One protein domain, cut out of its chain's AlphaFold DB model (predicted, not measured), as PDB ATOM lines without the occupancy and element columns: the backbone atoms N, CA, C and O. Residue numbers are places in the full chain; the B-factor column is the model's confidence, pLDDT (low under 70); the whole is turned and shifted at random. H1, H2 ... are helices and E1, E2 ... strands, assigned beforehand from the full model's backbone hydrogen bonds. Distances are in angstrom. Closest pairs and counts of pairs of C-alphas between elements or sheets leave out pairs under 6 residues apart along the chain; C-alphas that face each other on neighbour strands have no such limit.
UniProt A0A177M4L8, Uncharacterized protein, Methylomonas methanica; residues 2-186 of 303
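What this domain is: This is residues 2 to 186 of the 303 residues of an uncharacterized protein of Methylomonas methanica (UniProt A0A177M4L8). Two lobes stand end to end along the longest axis: first a seven-stranded sheet, E1 to E7, folded back on itself and curled like part of a barrel, then a closed barrel of five strands, E8 to E12, with the single helix H1 packed on its outside. A link of residues 78 to 88 joins the lobes, and an unnamed tail, residues 171 to 186, leads from the barrel back toward the first lobe. The printed part has 185 residues with twelve named strands and one named helix, in the order E1 to E10, H1, E11, E12; it is mostly strand, the first sheet antiparallel and the barrel mixed. It is compact, with a radius of gyration of the C-alphas of 17.6 A, yet elongated, spanning 53 by 34 by 30 A.

Where its parts are: E1, residues 2 to 6, begins at C-alpha 2 (-30.532, -10.171, -4.707). E2 is residues 11 to 17, 20.4 A long, and E3 residues 25 to 35, 28.5 A, which bends by 69 degrees at residue 30. E4 is residues 38 to 43, E5 46 to 52, E6 57 to 61 and E7 75 to 77. E8, residues 89 to 98, 25.2 A, begins at (-41.255, 1.082, -3.138) and bends by 69 degrees at residue 92. E9 is residues 101 to 106, E10 112 to 116 and H1 121 to 130, 14.3 A. E11, residues 139 to 151, 26.1 A, bends by 95 degrees at residue 142. E12, residues 157 to 170, 31.9 A, bends by 90 degrees at residue 167 and ends at (-54.727, 5.855, 9.967).

How they stand to each other: E1 to E7 form a meander, each strand the antiparallel neighbour of the one before, and a folded sheet, in which E1 and E2 face E4 to E7 with E3 as the hinge. N 5 and O 13 of E1 and E2 are 3.0 A apart, and N 33 and O 40 of E3 and E4 2.9 A, both within hydrogen-bond range. The closest C-alphas of the edge strands E1 and E7, Thr 3 and Leu 76, are 7.1 A apart. Between the lobes, the closest C-alphas of E3 and E8 are Glu 28 and Val 89, 5.4 A. Round the barrel run E8, E9, E10, E12, E11 and back to E8, and E8, E9 and E10 form a second meander. E10 and E12 are parallel, with N 161 and O 114 at 2.9 A; E11 and E8 are antiparallel, with N 91 and O 143 at 2.8 A. H1 is on the barrel, outside it, at a height of 7.7 A, and runs slantwise at 34 degrees to E11 on the local plane. The closest C-alphas of H1 and E12 are Tyr 121 and Ile 163, 5.7 A. In H1 every O i to N i+4 pair is within hydrogen-bond range.

The domain as a whole: The two C-alphas farthest apart, Pro 71 and Ala 99, are 55.5 A apart. The printed part has no cut. The links E6 to E7 and E7 to E8 are long. Mean pLDDT of the printed part is 82.4; 25 residues are under 70, among them 19 to 24, 152 to 156 and 176 to 186.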
ATOM      1  N   GLN A   2     -30.177 -11.108  -5.765       86.88
ATOM      2  CA  GLN A   2     -30.532 -10.171  -4.707       86.88
ATOM      3  C   GLN A   2     -29.386  -9.183  -4.501       86.88
ATOM      4  O   GLN A   2     -28.224  -9.574  -4.554       86.88
ATOM      5  N   THR A   3     -29.714  -7.916  -4.287       89.50
ATOM      6  CA  THR A   3     -28.759  -6.894  -3.837       89.50
ATOM      7  C   THR A   3     -29.253  -6.335  -2.510       89.50
ATOM      8  O   THR A   3     -30.445  -6.426  -2.231       89.50
ATOM      9  N   LEU A   4     -28.382  -5.758  -1.685       91.25
ATOM     10  CA  LEU A   4     -28.736  -5.061  -0.444       91.25
ATOM     11  C   LEU A   4     -27.811  -3.856  -0.298       91.25
ATOM     12  O   LEU A   4     -26.594  -4.021  -0.328       91.25
ATOM     13  N   THR A   5     -28.393  -2.675  -0.136       89.81
ATOM     14  CA  THR A   5     -27.658  -1.446   0.175       89.81
ATOM     15  C   THR A   5     -28.000  -1.057   1.602       89.81
ATOM     16  O   THR A   5     -29.181  -0.923   1.919       89.81
ATOM     17  N   LEU A   6     -26.988  -0.883   2.452       85.06
ATOM     18  CA  LEU A   6     -27.127  -0.355   3.809       85.06
ATOM     19  C   LEU A   6     -26.503   1.039   3.833       85.06
ATOM     20  O   LEU A   6     -25.322   1.183   3.520       85.06
ATOM     21  N   ARG A   7     -27.290   2.060   4.166       82.62
ATOM     22  CA  ARG A   7     -26.792   3.418   4.409       82.62
ATOM     23  C   ARG A   7     -26.451   3.573   5.880       82.62
ATOM     24  O   ARG A   7     -27.138   3.026   6.736       82.62
ATOM     25  N   SER A   8     -25.413   4.348   6.168       72.50
ATOM     26  CA  SER A   8     -24.977   4.649   7.535       72.50
ATOM     27  C   SER A   8     -26.043   5.354   8.378       72.50
ATOM     28  O   SER A   8     -26.023   5.225   9.594       72.50
ATOM     29  N   ASP A   9     -27.000   6.035   7.744       67.94
ATOM     30  CA  ASP A   9     -28.126   6.729   8.382       67.94
ATOM     31  C   ASP A   9     -29.287   5.801   8.794       67.94
ATOM     32  O   ASP A   9     -30.357   6.265   9.180       67.94
ATOM     33  N   GLY A  10     -29.098   4.484   8.694       77.94
ATOM     34  CA  GLY A  10     -30.095   3.495   9.090       77.94
ATOM     35  C   GLY A  10     -31.098   3.128   7.998       77.94
ATOM     36  O   GLY A  10     -31.886   2.209   8.221       77.94
ATOM     37  N   LEU A  11     -31.060   3.749   6.810       85.88
ATOM     38  CA  LEU A  11     -31.876   3.319   5.668       85.88
ATOM     39  C   LEU A  11     -31.262   2.096   4.984       85.88
ATOM     40  O   LEU A  11     -30.052   2.023   4.762       85.88
ATOM     41  N   TYR A  12     -32.090   1.140   4.580       90.25
ATOM     42  CA  TYR A  12     -31.678   0.086   3.661       90.25
ATOM     43  C   TYR A  12     -32.509   0.097   2.387       90.25
ATOM     44  O   TYR A  12     -33.619   0.624   2.336       90.25
ATOM     45  N   ARG A  13     -31.980  -0.583   1.371       91.06
ATOM     46  CA  ARG A  13     -32.744  -1.038   0.214       91.06
ATOM     47  C   ARG A  13     -32.495  -2.517   0.013       91.06
ATOM     48  O   ARG A  13     -31.343  -2.931  -0.104       91.06
ATOM     49  N   LEU A  14     -33.546  -3.313  -0.173       91.12
ATOM     50  CA  LEU A  14     -33.466  -4.721  -0.591       91.12
ATOM     51  C   LEU A  14     -34.196  -4.946  -1.930       91.12
ATOM     52  O   LEU A  14     -35.301  -4.457  -2.112       91.12
ATOM     53  N   ARG A  15     -33.555  -5.619  -2.896       89.56
ATOM     54  CA  ARG A  15     -34.067  -5.862  -4.253       89.56
ATOM     55  C   ARG A  15     -33.855  -7.323  -4.561       89.56
ATOM     56  O   ARG A  15     -32.734  -7.819  -4.475       89.56
ATOM     57  N   ARG A  16     -34.931  -8.002  -4.932       86.88
ATOM     58  CA  ARG A  16     -34.952  -9.418  -5.286       86.88
ATOM     59  C   ARG A  16     -35.486  -9.551  -6.703       86.88
ATOM     60  O   ARG A  16     -36.541  -9.012  -7.016       86.88
ATOM     61  N   VAL A  17     -34.747 -10.266  -7.542       81.69
ATOM     62  CA  VAL A  17     -35.134 -10.644  -8.904       81.69
ATOM     63  C   VAL A  17     -35.313 -12.156  -8.946       81.69
ATOM     64  O   VAL A  17     -34.329 -12.901  -8.851       81.69
ATOM     65  N   TYR A  18     -36.561 -12.601  -9.085       73.56
ATOM     66  CA  TYR A  18     -36.919 -14.008  -9.263       73.56
ATOM     67  C   TYR A  18     -36.967 -14.344 -10.754       73.56
ATOM     68  O   TYR A  18     -37.737 -13.741 -11.497       73.56
ATOM     69  N   GLN A  19     -36.155 -15.310 -11.182       63.88
ATOM     70  CA  GLN A  19     -35.958 -15.640 -12.601       63.88
ATOM     71  C   GLN A  19     -37.199 -16.251 -13.284       63.88
ATOM     72  O   GLN A  19     -37.272 -16.242 -14.506       63.88
ATOM     73  N   GLU A  20     -38.195 -16.715 -12.523       64.81
ATOM     74  CA  GLU A  20     -39.367 -17.439 -13.051       64.81
ATOM     75  C   GLU A  20     -40.699 -16.667 -12.943       64.81
ATOM     76  O   GLU A  20     -41.765 -17.243 -13.158       64.81
ATOM     77  N   LYS A  21     -40.692 -15.368 -12.593       57.88
ATOM     78  CA  LYS A  21     -41.931 -14.575 -12.433       57.88
ATOM     79  C   LYS A  21     -41.979 -13.349 -13.366       57.88
ATOM     80  O   LYS A  21     -41.030 -12.569 -13.347       57.88
ATOM     81  N   PRO A  22     -43.097 -13.098 -14.091       49.31
ATOM     82  CA  PRO A  22     -43.236 -11.970 -15.030       49.31
ATOM     83  C   PRO A  22     -43.045 -10.578 -14.403       49.31
ATOM     84  O   PRO A  22     -42.619  -9.653 -15.082       49.31
ATOM     85  N   ASN A  23     -43.307 -10.446 -13.097       59.19
ATOM     86  CA  ASN A  23     -43.087  -9.240 -12.286       59.19
ATOM     87  C   ASN A  23     -42.042  -9.506 -11.189       59.19
ATOM     88  O   ASN A  23     -42.227  -9.142 -10.032       59.19
ATOM     89  N   GLY A  24     -40.976 -10.238 -11.524       58.88
ATOM     90  CA  GLY A  24     -40.036 -10.816 -10.563       58.88
ATOM     91  C   GLY A  24     -39.159  -9.830  -9.788       58.88
ATOM     92  O   GLY A  24     -38.382 -10.300  -8.963       58.88
ATOM     93  N   LEU A  25     -39.261  -8.519 -10.040       72.00
ATOM     94  CA  LEU A  25     -38.538  -7.473  -9.318       72.00
ATOM     95  C   LEU A  25     -39.352  -7.004  -8.107       72.00
ATOM     96  O   LEU A  25     -40.371  -6.331  -8.252       72.00
ATOM     97  N   PHE A  26     -38.858  -7.317  -6.917       83.88
ATOM     98  CA  PHE A  26     -39.385  -6.821  -5.651       83.88
ATOM     99  C   PHE A  26     -38.337  -5.918  -5.028       83.88
ATOM    100  O   PHE A  26     -37.220  -6.374  -4.785       83.88
ATOM    101  N   ALA A  27     -38.688  -4.657  -4.798       88.88
ATOM    102  CA  ALA A  27     -37.854  -3.700  -4.092       88.88
ATOM    103  C   ALA A  27     -38.581  -3.219  -2.835       88.88
ATOM    104  O   ALA A  27     -39.785  -2.959  -2.860       88.88
ATOM    105  N   GLU A  28     -37.833  -3.105  -1.750       91.62
ATOM    106  CA  GLU A  28     -38.284  -2.589  -0.464       91.62
ATOM    107  C   GLU A  28     -37.206  -1.674   0.121       91.62
ATOM    108  O   GLU A  28     -36.012  -1.828  -0.169       91.62
ATOM    109  N   ALA A  29     -37.638  -0.735   0.955       91.94
ATOM    110  CA  ALA A  29     -36.771   0.127   1.739       91.94
ATOM    111  C   ALA A  29     -37.382   0.334   3.125       91.94
ATOM    112  O   ALA A  29     -38.588   0.176   3.308       91.94
ATOM    113  N   GLY A  30     -36.538   0.673   4.088       91.06
ATOM    114  CA  GLY A  30     -36.937   0.895   5.471       91.06
ATOM    115  C   GLY A  30     -35.713   0.997   6.367       91.06
ATOM    116  O   GLY A  30     -34.614   1.291   5.898       91.06
ATOM    117  N   GLY A  31     -35.870   0.703   7.651       87.50
ATOM    118  CA  GLY A  31     -34.788   0.799   8.624       87.50
ATOM    119  C   GLY A  31     -34.022  -0.511   8.802       87.50
ATOM    120  O   GLY A  31     -34.633  -1.581   8.834       87.50
ATOM    121  N   TRP A  32     -32.712  -0.454   9.044       88.00
ATOM    122  CA  TRP A  32     -31.922  -1.619   9.467       88.00
ATOM    123  C   TRP A  32     -31.253  -1.468  10.840       88.00
ATOM    124  O   TRP A  32     -30.964  -0.366  11.300       88.00
ATOM    125  N   GLN A  33     -31.016  -2.599  11.506       79.56
ATOM    126  CA  GLN A  33     -30.333  -2.684  12.801       79.56
ATOM    127  C   GLN A  33     -29.473  -3.941  12.873       79.56
ATOM    128  O   GLN A  33     -29.793  -4.941  12.234       79.56
ATOM    129  N   ILE A  34     -28.419  -3.919  13.686       79.00
ATOM    130  CA  ILE A  34     -27.614  -5.107  13.983       79.00
ATOM    131  C   ILE A  34     -27.748  -5.429  15.470       79.00
ATOM    132  O   ILE A  34     -27.613  -4.556  16.322       79.00
ATOM    133  N   THR A  35     -28.021  -6.687  15.796       74.12
ATOM    134  CA  THR A  35     -28.062  -7.188  17.176       74.12
ATOM    135  C   THR A  35     -27.537  -8.612  17.183       74.12
ATOM    136  O   THR A  35     -27.951  -9.404  16.343       74.12
ATOM    137  N   ASP A  36     -26.607  -8.930  18.084       76.50
ATOM    138  CA  ASP A  36     -26.024 -10.274  18.228       76.50
ATOM    139  C   ASP A  36     -25.569 -10.895  16.898       76.50
ATOM    140  O   ASP A  36     -25.856 -12.051  16.588       76.50
ATOM    141  N   ASN A  37     -24.861 -10.101  16.087       76.00
ATOM    142  CA  ASN A  37     -24.341 -10.514  14.781       76.00
ATOM    143  C   ASN A  37     -25.431 -10.875  13.740       76.00
ATOM    144  O   ASN A  37     -25.161 -11.524  12.726       76.00
ATOM    145  N   VAL A  38     -26.668 -10.429  13.975       78.12
ATOM    146  CA  VAL A  38     -27.803 -10.540  13.056       78.12
ATOM    147  C   VAL A  38     -28.214  -9.150  12.592       78.12
ATOM    148  O   VAL A  38     -28.554  -8.278  13.391       78.12
ATOM    149  N   LEU A  39     -28.217  -8.953  11.279       84.94
ATOM    150  CA  LEU A  39     -28.794  -7.793  10.618       84.94
ATOM    151  C   LEU A  39     -30.306  -7.996  10.462       84.94
ATOM    152  O   LEU A  39     -30.760  -8.959   9.840       84.94
ATOM    153  N   ARG A  40     -31.085  -7.060  10.997       86.75
ATOM    154  CA  ARG A  40     -32.540  -6.988  10.895       86.75
ATOM    155  C   ARG A  40     -32.932  -5.820  10.004       86.75
ATOM    156  O   ARG A  40     -32.543  -4.688  10.271       86.75
ATOM    157  N   LEU A  41     -33.726  -6.097   8.981       92.25
ATOM    158  CA  LEU A  41     -34.315  -5.107   8.084       92.25
ATOM    159  C   LEU A  41     -35.813  -5.034   8.374       92.25
ATOM    160  O   LEU A  41     -36.459  -6.082   8.390       92.25
ATOM    161  N   ASN A  42     -36.359  -3.843   8.608       90.19
ATOM    162  CA  ASN A  42     -37.789  -3.651   8.837       90.19
ATOM    163  C   ASN A  42     -38.376  -2.692   7.798       90.19
ATOM    164  O   ASN A  42     -37.893  -1.571   7.645       90.19
ATOM    165  N   ASN A  43     -39.461  -3.114   7.156       89.06
ATOM    166  CA  ASN A  43     -40.284  -2.285   6.283       89.06
ATOM    167  C   ASN A  43     -41.749  -2.434   6.707       89.06
ATOM    168  O   ASN A  43     -42.424  -3.398   6.343       89.06
ATOM    169  N   GLY A  44     -42.234  -1.501   7.530       83.81
ATOM    170  CA  GLY A  44     -43.593  -1.550   8.068       83.81
ATOM    171  C   GLY A  44     -43.885  -2.870   8.807       83.81
ATOM    172  O   GLY A  44     -43.328  -3.084   9.884       83.81
ATOM    173  N   PRO A  45     -44.788  -3.734   8.297       82.31
ATOM    174  CA  PRO A  45     -45.102  -5.019   8.923       82.31
ATOM    175  C   PRO A  45     -44.099  -6.139   8.599       82.31
ATOM    176  O   PRO A  45     -44.188  -7.209   9.199       82.31
ATOM    177  N   GLU A  46     -43.192  -5.933   7.643       86.06
ATOM    178  CA  GLU A  46     -42.277  -6.967   7.163       86.06
ATOM    179  C   GLU A  46     -40.909  -6.871   7.844       86.06
ATOM    180  O   GLU A  46     -40.374  -5.782   8.069       86.06
ATOM    181  N   THR A  47     -40.324  -8.035   8.139       88.56
ATOM    182  CA  THR A  47     -38.969  -8.156   8.682       88.56
ATOM    183  C   THR A  47     -38.176  -9.183   7.882       88.56
ATOM    184  O   THR A  47     -38.620 -10.319   7.713       88.56
ATOM    185  N   SER A  48     -36.972  -8.806   7.447       90.38
ATOM    186  CA  SER A  48     -35.969  -9.730   6.900       90.38
ATOM    187  C   SER A  48     -34.771  -9.832   7.848       90.38
ATOM    188  O   SER A  48     -34.347  -8.833   8.428       90.38
ATOM    189  N   LEU A  49     -34.211 -11.035   7.997       88.31
ATOM    190  CA  LEU A  49     -33.083 -11.317   8.887       88.31
ATOM    191  C   LEU A  49     -31.895 -11.882   8.104       88.31
ATOM    192  O   LEU A  49     -32.072 -12.704   7.202       88.31
ATOM    193  N   PHE A  50     -30.688 -11.460   8.470       89.12
ATOM    194  CA  PHE A  50     -29.438 -11.947   7.896       89.12
ATOM    195  C   PHE A  50     -28.406 -12.198   8.995       89.12
ATOM    196  O   PHE A  50     -28.172 -11.332   9.831       89.12
ATOM    197  N   ALA A  51     -27.754 -13.357   8.975       82.62
ATOM    198  CA  ALA A  51     -26.563 -13.594   9.780       82.62
ATOM    199  C   ALA A  51     -25.361 -12.903   9.134       82.62
ATOM    200  O   ALA A  51     -25.163 -13.015   7.922       82.62
ATOM    201  N   ILE A  52     -24.544 -12.233   9.940       81.69
ATOM    202  CA  ILE A  52     -23.256 -11.682   9.517       81.69
ATOM    203  C   ILE A  52     -22.219 -12.797   9.679       81.69
ATOM    204  O   ILE A  52     -21.893 -13.185  10.798       81.69
ATOM    205  N   LEU A  53     -21.744 -13.382   8.581       77.50
ATOM    206  CA  LEU A  53     -20.779 -14.487   8.657       77.50
ATOM    207  C   LEU A  53     -19.350 -13.964   8.836       77.50
ATOM    208  O   LEU A  53     -18.569 -14.533   9.594       77.50
ATOM    209  N   ASP A  54     -19.042 -12.866   8.152       74.75
ATOM    210  CA  ASP A  54     -17.779 -12.135   8.200       74.75
ATOM    211  C   ASP A  54     -17.998 -10.689   7.705       74.75
ATOM    212  O   ASP A  54     -19.133 -10.256   7.493       74.75
ATOM    213  N   ASN A  55     -16.915  -9.927   7.527       72.38
ATOM    214  CA  ASN A  55     -16.973  -8.516   7.125       72.38
ATOM    215  C   ASN A  55     -17.600  -8.272   5.745       72.38
ATOM    216  O   ASN A  55     -18.028  -7.147   5.477       72.38
ATOM    217  N   ASP A  56     -17.635  -9.285   4.880       80.25
ATOM    218  CA  ASP A  56     -18.045  -9.155   3.487       80.25
ATOM    219  C   ASP A  56     -19.219 -10.073   3.123       80.25
ATOM    220  O   ASP A  56     -19.729  -9.975   2.006       80.25
ATOM    221  N   THR A  57     -19.690 -10.922   4.041       82.38
ATOM    222  CA  THR A  57     -20.698 -11.947   3.748       82.38
ATOM    223  C   THR A  57     -21.871 -11.916   4.726       82.38
ATOM    224  O   THR A  57     -21.717 -12.095   5.936       82.38
ATOM    225  N   LEU A  58     -23.078 -11.769   4.176       89.00
ATOM    226  CA  LEU A  58     -24.348 -11.905   4.890       89.00
ATOM    227  C   LEU A  58     -25.102 -13.132   4.382       89.00
ATOM    228  O   LEU A  58     -25.204 -13.318   3.175       89.00
ATOM    229  N   ARG A  59     -25.718 -13.914   5.270       88.81
ATOM    230  CA  ARG A  59     -26.565 -15.058   4.896       88.81
ATOM    231  C   ARG A  59     -28.003 -14.835   5.316       88.81
ATOM    232  O   ARG A  59     -28.263 -14.580   6.489       88.81
ATOM    233  N   GLN A  60     -28.941 -14.978   4.382       91.38
ATOM    234  CA  GLN A  60     -30.362 -14.846   4.701       91.38
ATOM    235  C   GLN A  60     -30.821 -15.919   5.706       91.38
ATOM    236  O   GLN A  60     -30.515 -17.105   5.560       91.38
ATOM    237  N   LEU A  61     -31.582 -15.484   6.708       87.56
ATOM    238  CA  LEU A  61     -32.240 -16.318   7.710       87.56
ATOM    239  C   LEU A  61     -33.751 -16.354   7.457       87.56
ATOM    240  O   LEU A  61     -34.296 -15.523   6.724       87.56
ATOM    241  N   ASP A  62     -34.432 -17.321   8.063       84.81
ATOM    242  CA  ASP A  62     -35.893 -17.338   8.086       84.81
ATOM    243  C   ASP A  62     -36.462 -16.274   9.045       84.81
ATOM    244  O   ASP A  62     -35.734 -15.525   9.701       84.81
ATOM    245  N   THR A  63     -37.790 -16.190   9.137       82.50
ATOM    246  CA  THR A  63     -38.477 -15.213   9.996       82.50
ATOM    247  C   THR A  63     -38.270 -15.453  11.495       82.50
ATOM    248  O   THR A  63     -38.493 -14.538  12.286       82.50
ATOM    249  N   ALA A  64     -37.821 -16.647  11.895       80.38
ATOM    250  CA  ALA A  64     -37.464 -16.994  13.268       80.38
ATOM    251  C   ALA A  64     -35.967 -16.767  13.568       80.38
ATOM    252  O   ALA A  64     -35.524 -17.012  14.691       80.38
ATOM    253  N   GLY A  65     -35.186 -16.301  12.587       81.50
ATOM    254  CA  GLY A  65     -33.743 -16.097  12.712       81.50
ATOM    255  C   GLY A  65     -32.931 -17.388  12.606       81.50
ATOM    256  O   GLY A  65     -31.775 -17.412  13.022       81.50
ATOM    257  N   GLN A  66     -33.508 -18.464  12.070       83.19
ATOM    258  CA  GLN A  66     -32.816 -19.734  11.869       83.19
ATOM    259  C   GLN A  66     -32.233 -19.837  10.448       83.19
ATOM    260  O   GLN A  66     -32.744 -19.214   9.511       83.19
ATOM    261  N   PRO A  67     -31.162 -20.630  10.249       87.56
ATOM    262  CA  PRO A  67     -30.615 -20.881   8.920       87.56
ATOM    263  C   PRO A  67     -31.642 -21.530   7.983       87.56
ATOM    264  O   PRO A  67     -32.235 -22.563   8.305       87.56
ATOM    265  N   ILE A  68     -31.801 -20.971   6.782       85.75
ATOM    266  CA  ILE A  68     -32.682 -21.532   5.754       85.75
ATOM    267  C   ILE A  68     -32.022 -22.771   5.139       85.75
ATOM    268  O   ILE A  68     -30.917 -22.705   4.600       85.75
ATOM    269  N   LYS A  69     -32.724 -23.910   5.156       87.06
ATOM    270  CA  LYS A  69     -32.301 -25.121   4.439       87.06
ATOM    271  C   LYS A  69     -32.703 -25.017   2.967       87.06
ATOM    272  O   LYS A  69     -33.851 -25.275   2.621       87.06
ATOM    273  N   SER A  70     -31.759 -24.639   2.111       81.75
ATOM    274  CA  SER A  70     -31.960 -24.520   0.665       81.75
ATOM    275  C   SER A  70     -30.689 -24.922  -0.089       81.75
ATOM    276  O   SER A  70     -29.597 -24.645   0.403       81.75
ATOM    277  N   PRO A  71     -30.797 -25.551  -1.275       80.75
ATOM    278  CA  PRO A  71     -29.650 -25.758  -2.155       80.75
ATOM    279  C   PRO A  71     -29.194 -24.469  -2.864       80.75
ATOM    280  O   PRO A  71     -28.145 -24.470  -3.502       80.75
ATOM    281  N   ALA A  72     -29.979 -23.387  -2.803       82.19
ATOM    282  CA  ALA A  72     -29.632 -22.109  -3.419       82.19
ATOM    283  C   ALA A  72     -28.561 -21.356  -2.612       82.19
ATOM    284  O   ALA A  72     -28.568 -21.401  -1.383       82.19
ATOM    285  N   ASP A  73     -27.694 -20.608  -3.303       83.06
ATOM    286  CA  ASP A  73     -26.801 -19.644  -2.652       83.06
ATOM    287  C   ASP A  73     -27.626 -18.453  -2.142       83.06
ATOM    288  O   ASP A  73     -28.226 -17.710  -2.925       83.06
ATOM    289  N   LEU A  74     -27.694 -18.321  -0.817       85.44
ATOM    290  CA  LEU A  74     -28.413 -17.258  -0.112       85.44
ATOM    291  C   LEU A  74     -27.466 -16.186   0.440       85.44
ATOM    292  O   LEU A  74     -27.907 -15.316   1.199       85.44
ATOM    293  N   ASP A  75     -26.182 -16.258   0.089       90.06
ATOM    294  CA  ASP A  75     -25.183 -15.326   0.577       90.06
ATOM    295  C   ASP A  75     -25.184 -14.047  -0.262       90.06
ATOM    296  O   ASP A  75     -25.084 -14.054  -1.493       90.06
ATOM    297  N   LEU A  76     -25.252 -12.913   0.426       89.88
ATOM    298  CA  LEU A  76     -24.920 -11.614  -0.130       89.88
ATOM    299  C   LEU A  76     -23.454 -11.339   0.157       89.88
ATOM    300  O   LEU A  76     -23.024 -11.369   1.308       89.88
ATOM    301  N   ARG A  77     -22.708 -11.042  -0.903       87.94
ATOM    302  CA  ARG A  77     -21.291 -10.691  -0.827       87.94
ATOM    303  C   ARG A  77     -21.131  -9.200  -1.074       87.94
ATOM    304  O   ARG A  77     -21.783  -8.655  -1.971       87.94
ATOM    305  N   ARG A  78     -20.289  -8.541  -0.279       82.81
ATOM    306  CA  ARG A  78     -20.029  -7.106  -0.383       82.81
ATOM    307  C   ARG A  78     -19.554  -6.775  -1.794       82.81
ATOM    308  O   ARG A  78     -18.682  -7.431  -2.356       82.81
ATOM    309  N   ASN A  79     -20.129  -5.714  -2.343       82.31
ATOM    310  CA  ASN A  79     -19.703  -5.112  -3.592       82.31
ATOM    311  C   ASN A  79     -19.316  -3.655  -3.316       82.31
ATOM    312  O   ASN A  79     -19.967  -2.981  -2.520       82.31
ATOM    313  N   ILE A  80     -18.248  -3.186  -3.959       72.50
ATOM    314  CA  ILE A  80     -17.766  -1.801  -3.858       72.50
ATOM    315  C   ILE A  80     -18.722  -0.846  -4.593       72.50
ATOM    316  O   ILE A  80     -18.822   0.328  -4.246       72.50
ATOM    317  N   GLN A  81     -19.447  -1.340  -5.601       76.94
ATOM    318  CA  GLN A  81     -20.455  -0.552  -6.301       76.94
ATOM    319  C   GLN A  81     -21.751  -0.483  -5.492       76.94
ATOM    320  O   GLN A  81     -22.386  -1.503  -5.221       76.94
ATOM    321  N   VAL A  82     -22.152   0.740  -5.145       68.44
ATOM    322  CA  VAL A  82     -23.408   1.017  -4.443       68.44
ATOM    323  C   VAL A  82     -24.564   1.014  -5.444       68.44
ATOM    324  O   VAL A  82     -24.548   1.746  -6.431       68.44
ATOM    325  N   ASP A  83     -25.578   0.196  -5.173       73.62
ATOM    326  CA  ASP A  83     -26.836   0.174  -5.923       73.62
ATOM    327  C   ASP A  83     -27.697   1.381  -5.488       73.62
ATOM    328  O   ASP A  83     -27.975   1.507  -4.285       73.62
ATOM    329  N   PRO A  84     -28.082   2.291  -6.406       71.12
ATOM    330  CA  PRO A  84     -28.789   3.521  -6.055       71.12
ATOM    331  C   PRO A  84     -30.195   3.250  -5.495       71.12
ATOM    332  O   PRO A  84     -30.903   2.352  -5.950       71.12
ATOM    333  N   LEU A  85     -30.631   4.075  -4.534       69.94
ATOM    334  CA  LEU A  85     -31.976   4.017  -3.944       69.94
ATOM    335  C   LEU A  85     -32.982   4.888  -4.714       69.94
ATOM    336  O   LEU A  85     -33.504   5.862  -4.185       69.94
ATOM    337  N   ASN A  86     -33.248   4.552  -5.972       79.56
ATOM    338  CA  ASN A  86     -34.228   5.265  -6.806       79.56
ATOM    339  C   ASN A  86     -35.463   4.417  -7.158       79.56
ATOM    340  O   ASN A  86     -36.290   4.832  -7.973       79.56
ATOM    341  N   ASP A  87     -35.589   3.231  -6.558       89.00
ATOM    342  CA  ASP A  87     -36.732   2.350  -6.767       89.00
ATOM    343  C   ASP A  87     -38.015   2.952  -6.179       89.00
ATOM    344  O   ASP A  87     -38.027   3.524  -5.087       89.00
ATOM    345  N   SER A  88     -39.122   2.743  -6.888       93.19
ATOM    346  CA  SER A  88     -40.462   3.011  -6.372       93.19
ATOM    347  C   SER A  88     -40.919   1.852  -5.484       93.19
ATOM    348  O   SER A  88     -41.213   0.757  -5.980       93.19
ATOM    349  N   VAL A  89     -40.974   2.089  -4.174       93.69
ATOM    350  CA  VAL A  89     -41.255   1.082  -3.138       93.69
ATOM    351  C   VAL A  89     -42.449   1.479  -2.272       93.69
ATOM    352  O   VAL A  89     -42.930   2.612  -2.330       93.69
ATOM    353  N   GLN A  90     -42.959   0.525  -1.493       95.12
ATOM    354  CA  GLN A  90     -43.986   0.795  -0.490       95.12
ATOM    355  C   GLN A  90     -43.338   1.411   0.753       95.12
ATOM    356  O   GLN A  90     -42.416   0.820   1.311       95.12
ATOM    357  N   TRP A  91     -43.852   2.561   1.183       95.50
ATOM    358  CA  TRP A  91     -43.409   3.287   2.369       95.50
ATOM    359  C   TRP A  91     -44.461   3.237   3.477       95.50
ATOM    360  O   TRP A  91     -45.673   3.224   3.220       95.50
ATOM    361  N   TYR A  92     -43.987   3.255   4.721       94.62
ATOM    362  CA  TYR A  92     -44.804   3.346   5.927       94.62
ATOM    363  C   TYR A  92     -44.184   4.381   6.853       94.62
ATOM    364  O   TYR A  92     -43.005   4.293   7.189       94.62
ATOM    365  N   GLY A  93     -44.963   5.367   7.269       93.69
ATOM    366  CA  GLY A  93     -44.398   6.483   8.007       93.69
ATOM    367  C   GLY A  93     -45.436   7.501   8.414       93.69
ATOM    368  O   GLY A  93     -46.633   7.289   8.247       93.69
ATOM    369  N   GLU A  94     -44.954   8.616   8.923       93.44
ATOM    370  CA  GLU A  94     -45.759   9.741   9.359       93.44
ATOM    371  C   GLU A  94     -45.615  10.897   8.376       93.44
ATOM    372  O   GLU A  94     -44.513  11.363   8.097       93.44
ATOM    373  N   PHE A  95     -46.743  11.344   7.834       94.12
ATOM    374  CA  PHE A  95     -46.855  12.534   7.004       94.12
ATOM    375  C   PHE A  95     -47.311  13.706   7.867       94.12
ATOM    376  O   PHE A  95     -48.283  13.594   8.614       94.12
ATOM    377  N   GLN A  96     -46.632  14.836   7.744       88.56
ATOM    378  CA  GLN A  96     -46.933  16.056   8.480       88.56
ATOM    379  C   GLN A  96     -46.996  17.209   7.485       88.56
ATOM    380  O   GLN A  96     -46.111  17.353   6.647       88.56
ATOM    381  N   TYR A  97     -48.039  18.031   7.575       82.12
ATOM    382  CA  TYR A  97     -48.215  19.199   6.716       82.12
ATOM    383  C   TYR A  97     -48.392  20.459   7.557       82.12
ATOM    384  O   TYR A  97     -49.243  20.510   8.455       82.12
ATOM    385  N   MET A  98     -47.575  21.473   7.274       76.00
ATOM    386  CA  MET A  98     -47.603  22.764   7.956       76.00
ATOM    387  C   MET A  98     -46.992  23.849   7.065       76.00
ATOM    388  O   MET A  98     -45.940  23.635   6.471       76.00
ATOM    389  N   ALA A  99     -47.625  25.027   7.027       71.19
ATOM    390  CA  ALA A  99     -47.115  26.214   6.329       71.19
ATOM    391  C   ALA A  99     -46.680  25.933   4.873       71.19
ATOM    392  O   ALA A  99     -45.562  26.253   4.479       71.19
ATOM    393  N   ASP A 100     -47.565  25.296   4.100       75.19
ATOM    394  CA  ASP A 100     -47.372  24.965   2.679       75.19
ATOM    395  C   ASP A 100     -46.210  24.006   2.369       75.19
ATOM    396  O   ASP A 100     -45.819  23.837   1.213       75.19
ATOM    397  N   ALA A 101     -45.692  23.313   3.385       79.25
ATOM    398  CA  ALA A 101     -44.684  22.274   3.243       79.25
ATOM    399  C   ALA A 101     -45.133  20.973   3.916       79.25
ATOM    400  O   ALA A 101     -45.723  20.975   5.001       79.25
ATOM    401  N   ALA A 102     -44.820  19.848   3.273       85.12
ATOM    402  CA  ALA A 102     -45.015  18.526   3.846       85.12
ATOM    403  C   ALA A 102     -43.680  17.838   4.126       85.12
ATOM    404  O   ALA A 102     -42.739  17.922   3.330       85.12
ATOM    405  N   THR A 103     -43.631  17.094   5.221       88.44
ATOM    406  CA  THR A 103     -42.549  16.170   5.559       88.44
ATOM    407  C   THR A 103     -43.098  14.756   5.695       88.44
ATOM    408  O   THR A 103     -44.261  14.543   6.042       88.44
ATOM    409  N   PHE A 104     -42.252  13.777   5.394       92.69
ATOM    410  CA  PHE A 104     -42.530  12.365   5.606       92.69
ATOM    411  C   PHE A 104     -41.400  11.733   6.411       92.69
ATOM    412  O   PHE A 104     -40.246  11.801   5.990       92.69
ATOM    413  N   THR A 105     -41.743  11.098   7.526       88.25
ATOM    414  CA  THR A 105     -40.816  10.371   8.396       88.25
ATOM    415  C   THR A 105     -41.080   8.872   8.292       88.25
ATOM    416  O   THR A 105     -42.167   8.419   8.643       88.25
ATOM    417  N   GLU A 106     -40.120   8.083   7.810       91.19
ATOM    418  CA  GLU A 106     -40.285   6.629   7.678       91.19
ATOM    419  C   GLU A 106     -40.176   5.940   9.043       91.19
ATOM    420  O   GLU A 106     -39.259   6.212   9.815       91.19
ATOM    421  N   CYS A 107     -41.131   5.059   9.357       86.94
ATOM    422  CA  CYS A 107     -41.313   4.560  10.723       86.94
ATOM    423  C   CYS A 107     -40.142   3.737  11.259       86.94
ATOM    424  O   CYS A 107     -39.929   3.739  12.468       86.94
ATOM    425  N   ALA A 108     -39.479   2.952  10.411       85.56
ATOM    426  CA  ALA A 108     -38.389   2.093  10.825       85.56
ATOM    427  C   ALA A 108     -37.111   2.925  10.981       85.56
ATOM    428  O   ALA A 108     -36.667   3.146  12.086       85.56
ATOM    429  N   SER A 109     -36.535   3.481   9.925       81.69
ATOM    430  CA  SER A 109     -35.303   4.280  10.008       81.69
ATOM    431  C   SER A 109     -35.425   5.559  10.848       81.69
ATOM    432  O   SER A 109     -34.414   6.042  11.348       81.69
ATOM    433  N   GLY A 110     -36.627   6.130  10.993       83.12
ATOM    434  CA  GLY A 110     -36.839   7.434  11.630       83.12
ATOM    435  C   GLY A 110     -36.383   8.619  10.771       83.12
ATOM    436  O   GLY A 110     -36.468   9.769  11.201       83.12
ATOM    437  N   LEU A 111     -35.907   8.363   9.551       81.75
ATOM    438  CA  LEU A 111     -35.455   9.403   8.640       81.75
ATOM    439  C   LEU A 111     -36.631  10.215   8.122       81.75
ATOM    440  O   LEU A 111     -37.685   9.670   7.791       81.75
ATOM    441  N   SER A 112     -36.412  11.524   8.012       85.25
ATOM    442  CA  SER A 112     -37.408  12.472   7.528       85.25
ATOM    443  C   SER A 112     -36.965  13.127   6.224       85.25
ATOM    444  O   SER A 112     -35.796  13.482   6.045       85.25
ATOM    445  N   TRP A 113     -37.896  13.290   5.291       89.75
ATOM    446  CA  TRP A 113     -37.667  13.971   4.020       89.75
ATOM    447  C   TRP A 113     -38.757  15.008   3.759       89.75
ATOM    448  O   TRP A 113     -39.929  14.737   4.036       89.75
ATOM    449  N   PRO A 114     -38.415  16.167   3.167       88.06
ATOM    450  CA  PRO A 114     -39.427  17.014   2.554       88.06
ATOM    451  C   PRO A 114     -40.108  16.237   1.423       88.06
ATOM    452  O   PRO A 114     -39.453  15.499   0.677       88.06
ATOM    453  N   VAL A 115     -41.423  16.386   1.303       92.62
ATOM    454  CA  VAL A 115     -42.204  15.735   0.251       92.62
ATOM    455  C   VAL A 115     -42.331  16.690  -0.925       92.62
ATOM    456  O   VAL A 115     -42.795  17.819  -0.776       92.62
ATOM    457  N   VAL A 116     -41.937  16.233  -2.110       91.31
ATOM    458  CA  VAL A 116     -42.064  17.032  -3.326       91.31
ATOM    459  C   VAL A 116     -43.504  17.011  -3.843       91.31
ATOM    460  O   VAL A 116     -44.182  15.980  -3.823       91.31
ATOM    461  N   MET A 117     -43.968  18.157  -4.346       89.69
ATOM    462  CA  MET A 117     -45.324  18.366  -4.868       89.69
ATOM    463  C   MET A 117     -45.536  17.724  -6.251       89.69
ATOM    464  O   MET A 117     -45.789  18.399  -7.247       89.69
ATOM    465  N   THR A 118     -45.409  16.401  -6.334       92.69
ATOM    466  CA  THR A 118     -45.628  15.610  -7.557       92.69
ATOM    467  C   THR A 118     -46.500  14.391  -7.285       92.69
ATOM    468  O   THR A 118     -46.676  13.998  -6.134       92.69
ATOM    469  N   GLY A 119     -47.019  13.776  -8.352       95.44
ATOM    470  CA  GLY A 119     -47.829  12.562  -8.252       95.44
ATOM    471  C   GLY A 119     -49.045  12.768  -7.351       95.44
ATOM    472  O   GLY A 119     -49.814  13.711  -7.538       95.44
ATOM    473  N   ASP A 120     -49.179  11.909  -6.348       98.00
ATOM    474  CA  ASP A 120     -50.311  11.884  -5.422       98.00
ATOM    475  C   ASP A 120     -50.127  12.787  -4.189       98.00
ATOM    476  O   ASP A 120     -50.878  12.670  -3.218       98.00
ATOM    477  N   TYR A 121     -49.183  13.735  -4.225       95.75
ATOM    478  CA  TYR A 121     -48.994  14.737  -3.168       95.75
ATOM    479  C   TYR A 121     -50.313  15.405  -2.735       95.75
ATOM    480  O   TYR A 121     -50.665  15.388  -1.557       95.75
ATOM    481  N   LEU A 122     -51.096  15.926  -3.690       95.81
ATOM    482  CA  LEU A 122     -52.364  16.605  -3.387       95.81
ATOM    483  C   LEU A 122     -53.412  15.652  -2.793       95.81
ATOM    484  O   LEU A 122     -54.290  16.075  -2.043       95.81
ATOM    485  N   THR A 123     -53.343  14.361  -3.122       97.44
ATOM    486  CA  THR A 123     -54.202  13.336  -2.518       97.44
ATOM    487  C   THR A 123     -53.833  13.134  -1.050       97.44
ATOM    488  O   THR A 123     -54.729  13.109  -0.203       97.44
ATOM    489  N   ALA A 124     -52.534  13.060  -0.741       95.69
ATOM    490  CA  ALA A 124     -52.025  12.957   0.624       95.69
ATOM    491  C   ALA A 124     -52.380  14.197   1.465       95.69
ATOM    492  O   ALA A 124     -52.925  14.054   2.557       95.69
ATOM    493  N   GLU A 125     -52.182  15.406   0.935       92.94
ATOM    494  CA  GLU A 125     -52.509  16.672   1.613       92.94
ATOM    495  C   GLU A 125     -54.014  16.807   1.908       92.94
ATOM    496  O   GLU A 125     -54.426  17.152   3.019       92.94
ATOM    497  N   ARG A 126     -54.873  16.478   0.932       94.00
ATOM    498  CA  ARG A 126     -56.331  16.479   1.130       94.00
ATOM    499  C   ARG A 126     -56.767  15.440   2.152       94.00
ATOM    500  O   ARG A 126     -57.723  15.682   2.885       94.00
ATOM    501  N   ASN A 127     -56.124  14.275   2.163       94.88
ATOM    502  CA  ASN A 127     -56.401  13.241   3.146       94.88
ATOM    503  C   ASN A 127     -55.985  13.703   4.552       94.88
ATOM    504  O   ASN A 127     -56.800  13.624   5.468       94.88
ATOM    505  N   TYR A 128     -54.792  14.288   4.687       91.81
ATOM    506  CA  TYR A 128     -54.303  14.893   5.924       91.81
ATOM    507  C   TYR A 128     -55.273  15.953   6.457       91.81
ATOM    508  O   TYR A 128     -55.725  15.862   7.595       91.81
ATOM    509  N   SER A 129     -55.695  16.887   5.604       89.62
ATOM    510  CA  SER A 129     -56.607  17.980   5.975       89.62
ATOM    511  C   SER A 129     -58.007  17.508   6.388       89.62
ATOM    512  O   SER A 129     -58.724  18.222   7.082       89.62
ATOM    513  N   LYS A 130     -58.422  16.319   5.934       91.94
ATOM    514  CA  LYS A 130     -59.701  15.688   6.300       91.94
ATOM    515  C   LYS A 130     -59.587  14.749   7.496       91.94
ATOM    516  O   LYS A 130     -60.613  14.318   8.020       91.94
ATOM    517  N   SER A 131     -58.372  14.380   7.886       86.31
ATOM    518  CA  SER A 131     -58.150  13.542   9.055       86.31
ATOM    519  C   SER A 131     -58.414  14.350  10.329       86.31
ATOM    520  O   SER A 131     -58.225  15.562  10.356       86.31
ATOM    521  N   ALA A 132     -58.867  13.693  11.398       75.69
ATOM    522  CA  ALA A 132     -59.168  14.344  12.678       75.69
ATOM    523  C   ALA A 132     -57.902  14.707  13.494       75.69
ATOM    524  O   ALA A 132     -57.945  14.741  14.722       75.69
ATOM    525  N   VAL A 133     -56.765  14.925  12.825       78.94
ATOM    526  CA  VAL A 133     -55.482  15.265  13.453       78.94
ATOM    527  C   VAL A 133     -55.335  16.777  13.612       78.94
ATOM    528  O   VAL A 133     -55.989  17.566  12.930       78.94
ATOM    529  N   THR A 134     -54.458  17.206  14.518       80.75
ATOM    530  CA  THR A 134     -54.158  18.637  14.685       80.75
ATOM    531  C   THR A 134     -53.257  19.110  13.535       80.75
ATOM    532  O   THR A 134     -52.356  18.367  13.132       80.75
ATOM    533  N   PRO A 135     -53.433  20.327  12.985       77.06
ATOM    534  CA  PRO A 135     -52.483  20.884  12.022       77.06
ATOM    535  C   PRO A 135     -51.044  20.825  12.550       77.06
ATOM    536  O   PRO A 135     -50.797  21.119  13.717       77.06
ATOM    537  N   GLY A 136     -50.100  20.404  11.707       75.44
ATOM    538  CA  GLY A 136     -48.723  20.140  12.119       75.44
ATOM    539  C   GLY A 136     -48.494  18.911  13.014       75.44
ATOM    540  O   GLY A 136     -47.361  18.721  13.435       75.44
ATOM    541  N   SER A 137     -49.483  18.066  13.319       81.00
ATOM    542  CA  SER A 137     -49.237  16.774  13.989       81.00
ATOM    543  C   SER A 137     -48.988  15.647  12.973       81.00
ATOM    544  O   SER A 137     -49.528  15.701  11.869       81.00
ATOM    545  N   PRO A 138     -48.169  14.631  13.290       86.69
ATOM    546  CA  PRO A 138     -47.934  13.523  12.372       86.69
ATOM    547  C   PRO A 138     -49.206  12.693  12.146       86.69
ATOM    548  O   PRO A 138     -49.916  12.348  13.089       86.69
ATOM    549  N   LEU A 139     -49.462  12.328  10.889       92.19
ATOM    550  CA  LEU A 139     -50.484  11.366  10.486       92.19
ATOM    551  C   LEU A 139     -49.800  10.136   9.904       92.19
ATOM    552  O   LEU A 139     -49.087  10.244   8.906       92.19
ATOM    553  N   TRP A 140     -50.054   8.955  10.462       94.56
ATOM    554  CA  TRP A 140     -49.543   7.731   9.860       94.56
ATOM    555  C   TRP A 140     -50.171   7.499   8.483       94.56
ATOM    556  O   TRP A 140     -51.399   7.508   8.327       94.56
ATOM    557  N   VAL A 141     -49.325   7.258   7.487       96.94
ATOM    558  CA  VAL A 141     -49.699   7.009   6.097       96.94
ATOM    559  C   VAL A 141     -48.918   5.844   5.504       96.94
ATOM    560  O   VAL A 141     -47.847   5.444   5.969       96.94
ATOM    561  N   THR A 142     -49.445   5.328   4.401       97.31
ATOM    562  CA  THR A 142     -48.723   4.419   3.524       97.31
ATOM    563  C   THR A 142     -48.979   4.769   2.067       97.31
ATOM    564  O   THR A 142     -50.087   5.157   1.685       97.31
ATOM    565  N   PHE A 143     -47.934   4.675   1.252       97.62
ATOM    566  CA  PHE A 143     -47.966   5.028  -0.162       97.62
ATOM    567  C   PHE A 143     -46.852   4.313  -0.923       97.62
ATOM    568  O   PHE A 143     -45.875   3.853  -0.331       97.62
ATOM    569  N   LYS A 144     -46.984   4.252  -2.247       97.06
ATOM    570  CA  LYS A 144     -45.884   3.902  -3.142       97.06
ATOM    571  C   LYS A 144     -45.162   5.170  -3.599       97.06
ATOM    572  O   LYS A 144     -45.816   6.136  -4.002       97.06
ATOM    573  N   GLY A 145     -43.836   5.177  -3.534       96.31
ATOM    574  CA  GLY A 145     -43.031   6.352  -3.858       96.31
ATOM    575  C   GLY A 145     -41.537   6.063  -3.906       96.31
ATOM    576  O   GLY A 145     -41.105   4.934  -3.664       96.31
ATOM    577  N   ARG A 146     -40.747   7.092  -4.200       95.44
ATOM    578  CA  ARG A 146     -39.286   6.996  -4.317       95.44
ATOM    579  C   ARG A 146     -38.599   8.219  -3.717       95.44
ATOM    580  O   ARG A 146     -39.202   9.288  -3.618       95.44
ATOM    581  N   LEU A 147     -37.325   8.056  -3.379       92.38
ATOM    582  CA  LEU A 147     -36.444   9.164  -3.023       92.38
ATOM    583  C   LEU A 147     -35.824   9.750  -4.294       92.38
ATOM    584  O   LEU A 147     -35.332   9.021  -5.157       92.38
ATOM    585  N   GLU A 148     -35.867  11.072  -4.418       90.94
ATOM    586  CA  GLU A 148     -35.325  11.807  -5.558       90.94
ATOM    587  C   GLU A 148     -34.342  12.874  -5.087       90.94
ATOM    588  O   GLU A 148     -34.614  13.622  -4.150       90.94
ATOM    589  N   GLN A 149     -33.207  12.978  -5.772       85.56
ATOM    590  CA  GLN A 149     -32.258  14.070  -5.582       85.56
ATOM    591  C   GLN A 149     -32.755  15.283  -6.368       85.56
ATOM    592  O   GLN A 149     -32.764  15.267  -7.601       85.56
ATOM    593  N   ARG A 150     -33.210  16.326  -5.668       81.25
ATOM    594  CA  ARG A 150     -33.775  17.536  -6.283       81.25
ATOM    595  C   ARG A 150     -33.167  18.786  -5.649       81.25
ATOM    596  O   ARG A 150     -32.888  18.771  -4.451       81.25
ATOM    597  N   PRO A 151     -32.974  19.879  -6.412       78.19
ATOM    598  CA  PRO A 151     -32.578  21.156  -5.829       78.19
ATOM    599  C   PRO A 151     -33.523  21.544  -4.685       78.19
ATOM    600  O   PRO A 151     -34.746  21.448  -4.830       78.19
ATOM    601  N   GLY A 152     -32.963  21.955  -3.547       69.56
ATOM    602  CA  GLY A 152     -33.739  22.634  -2.513       69.56
ATOM    603  C   GLY A 152     -34.312  23.954  -3.041       69.56
ATOM    604  O   GLY A 152     -33.797  24.507  -4.011       69.56
ATOM    605  N   ILE A 153     -35.368  24.463  -2.395       59.81
ATOM    606  CA  ILE A 153     -36.063  25.704  -2.800       59.81
ATOM    607  C   ILE A 153     -35.073  26.875  -2.945       59.81
ATOM    608  O   ILE A 153     -35.174  27.640  -3.897       59.81
ATOM    609  N   GLU A 154     -34.065  26.941  -2.070       56.88
ATOM    610  CA  GLU A 154     -32.918  27.854  -2.158       56.88
ATOM    611  C   GLU A 154     -31.671  27.175  -1.558       56.88
ATOM    612  O   GLU A 154     -31.240  27.498  -0.453       56.88
ATOM    613  N   GLY A 155     -31.116  26.154  -2.219       61.12
ATOM    614  CA  GLY A 155     -30.020  25.402  -1.602       61.12
ATOM    615  C   GLY A 155     -29.425  24.263  -2.426       61.12
ATOM    616  O   GLY A 155     -29.693  24.156  -3.626       61.12
ATOM    617  N   PRO A 156     -28.589  23.420  -1.790       66.19
ATOM    618  CA  PRO A 156     -27.980  22.270  -2.445       66.19
ATOM    619  C   PRO A 156     -29.042  21.276  -2.931       66.19
ATOM    620  O   PRO A 156     -30.224  21.349  -2.584       66.19
ATOM    621  N   VAL A 157     -28.609  20.334  -3.765       73.94
ATOM    622  CA  VAL A 157     -29.431  19.173  -4.107       73.94
ATOM    623  C   VAL A 157     -29.642  18.363  -2.835       73.94
ATOM    624  O   VAL A 157     -28.677  17.959  -2.198       73.94
ATOM    625  N   ILE A 158     -30.902  18.146  -2.479       79.06
ATOM    626  CA  ILE A 158     -31.301  17.363  -1.315       79.06
ATOM    627  C   ILE A 158     -32.172  16.193  -1.752       79.06
ATOM    628  O   ILE A 158     -32.872  16.239  -2.766       79.06
ATOM    629  N   GLU A 159     -32.168  15.150  -0.936       83.56
ATOM    630  CA  GLU A 159     -33.077  14.024  -1.093       83.56
ATOM    631  C   GLU A 159     -34.490  14.423  -0.641       83.56
ATOM    632  O   GLU A 159     -34.680  14.903   0.483       83.56
ATOM    633  N   GLN A 160     -35.476  14.222  -1.514       87.94
ATOM    634  CA  GLN A 160     -36.887  14.542  -1.294       87.94
ATOM    635  C   GLN A 160     -37.760  13.322  -1.603       87.94
ATOM    636  O   GLN A 160     -37.433  12.517  -2.477       87.94
ATOM    637  N   MET A 161     -38.881  13.185  -0.898       94.50
ATOM    638  CA  MET A 161     -39.816  12.075  -1.077       94.50
ATOM    639  C   MET A 161     -40.854  12.402  -2.152       94.50
ATOM    640  O   MET A 161     -41.612  13.359  -2.007       94.50
ATOM    641  N   ALA A 162     -40.931  11.588  -3.205       96.75
ATOM    642  CA  ALA A 162     -41.968  11.683  -4.228       96.75
ATOM    643  C   ALA A 162     -43.061  10.633  -3.981       96.75
ATOM    644  O   ALA A 162     -42.818   9.426  -4.075       96.75
ATOM    645  N   ILE A 163     -44.283  11.092  -3.692       97.62
ATOM    646  CA  ILE A 163     -45.459  10.222  -3.559       97.62
ATOM    647  C   ILE A 163     -46.009   9.939  -4.958       97.62
ATOM    648  O   ILE A 163     -46.602  10.807  -5.593       97.62
ATOM    649  N   GLU A 164     -45.842   8.715  -5.447       97.62
ATOM    650  CA  GLU A 164     -46.363   8.322  -6.761       97.62
ATOM    651  C   GLU A 164     -47.814   7.869  -6.695       97.62
ATOM    652  O   GLU A 164     -48.596   8.168  -7.594       97.62
ATOM    653  N   LYS A 165     -48.158   7.118  -5.646       98.00
ATOM    654  CA  LYS A 165     -49.505   6.600  -5.432       98.00
ATOM    655  C   LYS A 165     -49.807   6.526  -3.946       98.00
ATOM    656  O   LYS A 165     -49.196   5.728  -3.238       98.00
ATOM    657  N   PHE A 166     -50.748   7.333  -3.475       98.00
ATOM    658  CA  PHE A 166     -51.186   7.307  -2.084       98.00
ATOM    659  C   PHE A 166     -52.080   6.086  -1.834       98.00
ATOM    660  O   PHE A 166     -52.972   5.798  -2.633       98.00
ATOM    661  N   ASN A 167     -51.864   5.362  -0.730       96.56
ATOM    662  CA  ASN A 167     -52.670   4.184  -0.409       96.56
ATOM    663  C   ASN A 167     -53.691   4.488   0.694       96.56
ATOM    664  O   ASN A 167     -54.889   4.353   0.461       96.56
ATOM    665  N   ALA A 168     -53.233   4.846   1.900       95.94
ATOM    666  CA  ALA A 168     -54.110   5.019   3.061       95.94
ATOM    667  C   ALA A 168     -53.469   5.856   4.177       95.94
ATOM    668  O   ALA A 168     -52.247   5.983   4.245       95.94
ATOM    669  N   SER A 169     -54.309   6.347   5.091       95.69
ATOM    670  CA  SER A 169     -53.925   6.946   6.372       95.69
ATOM    671  C   SER A 169     -54.698   6.318   7.532       95.69
ATOM    672  O   SER A 169     -55.776   5.757   7.328       95.69
ATOM    673  N   GLN A 170     -54.130   6.390   8.737       93.69
ATOM    674  CA  GLN A 170     -54.727   5.855   9.967       93.69
ATOM    675  C   GLN A 170     -54.436   6.808  11.142       93.69
ATOM    676  O   GLN A 170     -53.336   6.749  11.686       93.69
ATOM    677  N   PRO A 171     -55.373   7.693  11.537       89.50
ATOM    678  CA  PRO A 171     -55.153   8.688  12.597       89.50
ATOM    679  C   PRO A 171     -54.833   8.093  13.974       89.50
ATOM    680  O   PRO A 171     -54.093   8.683  14.751       89.50
ATOM    681  N   GLU A 172     -55.393   6.925  14.285       86.88
ATOM    682  CA  GLU A 172     -55.170   6.206  15.543       86.88
ATOM    683  C   GLU A 172     -53.834   5.458  15.596       86.88
ATOM    684  O   GLU A 172     -53.436   4.952  16.650       86.88
ATOM    685  N   LYS A 173     -53.146   5.352  14.458       88.62
ATOM    686  CA  LYS A 173     -51.851   4.698  14.363       88.62
ATOM    687  C   LYS A 173     -50.759   5.752  14.427       88.62
ATOM    688  O   LYS A 173     -50.801   6.753  13.727       88.62
ATOM    689  N   ALA A 174     -49.748   5.465  15.228       84.50
ATOM    690  CA  ALA A 174     -48.471   6.153  15.190       84.50
ATOM    691  C   ALA A 174     -47.404   5.163  14.731       84.50
ATOM    692  O   ALA A 174     -47.573   3.937  14.863       84.50
ATOM    693  N   CYS A 175     -46.286   5.672  14.226       82.00
ATOM    694  CA  CYS A 175     -45.082   4.866  14.216       82.00
ATOM    695  C   CYS A 175     -44.850   4.386  15.650       82.00
ATOM    696  O   CYS A 175     -44.894   5.158  16.612       82.00
ATOM    697  N   LYS A 176     -44.626   3.078  15.822       69.88
ATOM    698  CA  LYS A 176     -44.052   2.633  17.088       69.88
ATOM    699  C   LYS A 176     -42.740   3.404  17.215       69.88
ATOM    700  O   LYS A 176     -42.031   3.459  16.205       69.88
ATOM    701  N   PRO A 177     -42.395   3.951  18.391       53.31
ATOM    702  CA  PRO A 177     -41.014   4.285  18.678       53.31
ATOM    703  C   PRO A 177     -40.259   2.962  18.596       53.31
ATOM    704  O   PRO A 177     -40.145   2.205  19.557       53.31
ATOM    705  N   THR A 178     -39.875   2.589  17.382       46.34
ATOM    706  CA  THR A 178     -38.945   1.511  17.185       46.34
ATOM    707  C   THR A 178     -37.668   2.078  17.751       46.34
ATOM    708  O   THR A 178     -37.304   3.224  17.495       46.34
ATOM    709  N   ALA A 179     -37.050   1.297  18.623       38.16
ATOM    710  CA  ALA A 179     -35.749   1.582  19.180       38.16
ATOM    711  C   ALA A 179     -34.696   1.542  18.059       38.16
ATOM    712  O   ALA A 179     -33.794   0.714  18.084       38.16
ATOM    713  N   TYR A 180     -34.829   2.383  17.031       38.56
ATOM    714  CA  TYR A 180     -33.751   2.728  16.128       38.56
ATOM    715  C   TYR A 180     -32.795   3.610  16.908       38.56
ATOM    716  O   TYR A 180     -32.884   4.827  16.956       38.56
ATOM    717  N   ASN A 181     -31.911   2.887  17.594       42.00
ATOM    718  CA  ASN A 181     -30.524   3.229  17.814       42.00
ATOM    719  C   ASN A 181     -30.246   4.596  18.444       42.00
ATOM    720  O   ASN A 181     -29.408   5.348  17.966       42.00
ATOM    721  N   ALA A 182     -30.689   4.742  19.690       36.28
ATOM    722  CA  ALA A 182     -29.854   5.342  20.735       36.28
ATOM    723  C   ALA A 182     -28.584   4.492  21.047       36.28
ATOM    724  O   ALA A 182     -28.134   4.455  22.187       36.28
ATOM    725  N   GLY A 183     -28.024   3.751  20.076       34.62
ATOM    726  CA  GLY A 183     -27.010   2.728  20.358       34.62
ATOM    727  C   GLY A 183     -26.087   2.254  19.232       34.62
ATOM    728  O   GLY A 183     -25.103   1.607  19.571       34.62
ATOM    729  N   LEU A 184     -26.316   2.545  17.940       37.03
ATOM    730  CA  LEU A 184     -25.430   2.027  16.869       37.03
ATOM    731  C   LEU A 184     -25.186   2.945  15.653       37.03
ATOM    732  O   LEU A 184     -24.323   2.616  14.844       37.03
ATOM    733  N   ALA A 185     -25.842   4.102  15.539       42.06
ATOM    734  CA  ALA A 185     -25.271   5.219  14.788       42.06
ATOM    735  C   ALA A 185     -24.506   6.056  15.815       42.06
ATOM    736  O   ALA A 185     -25.099   6.796  16.593       42.06
ATOM    737  N   ILE A 186     -23.196   5.838  15.936       50.34
ATOM    738  CA  ILE A 186     -22.359   6.816  16.629       50.34
ATOM    739  C   ILE A 186     -22.198   7.924  15.602       50.34
ATOM    740  O   ILE A 186     -21.407   7.764  14.673       50.34
TER     741      ILE A 186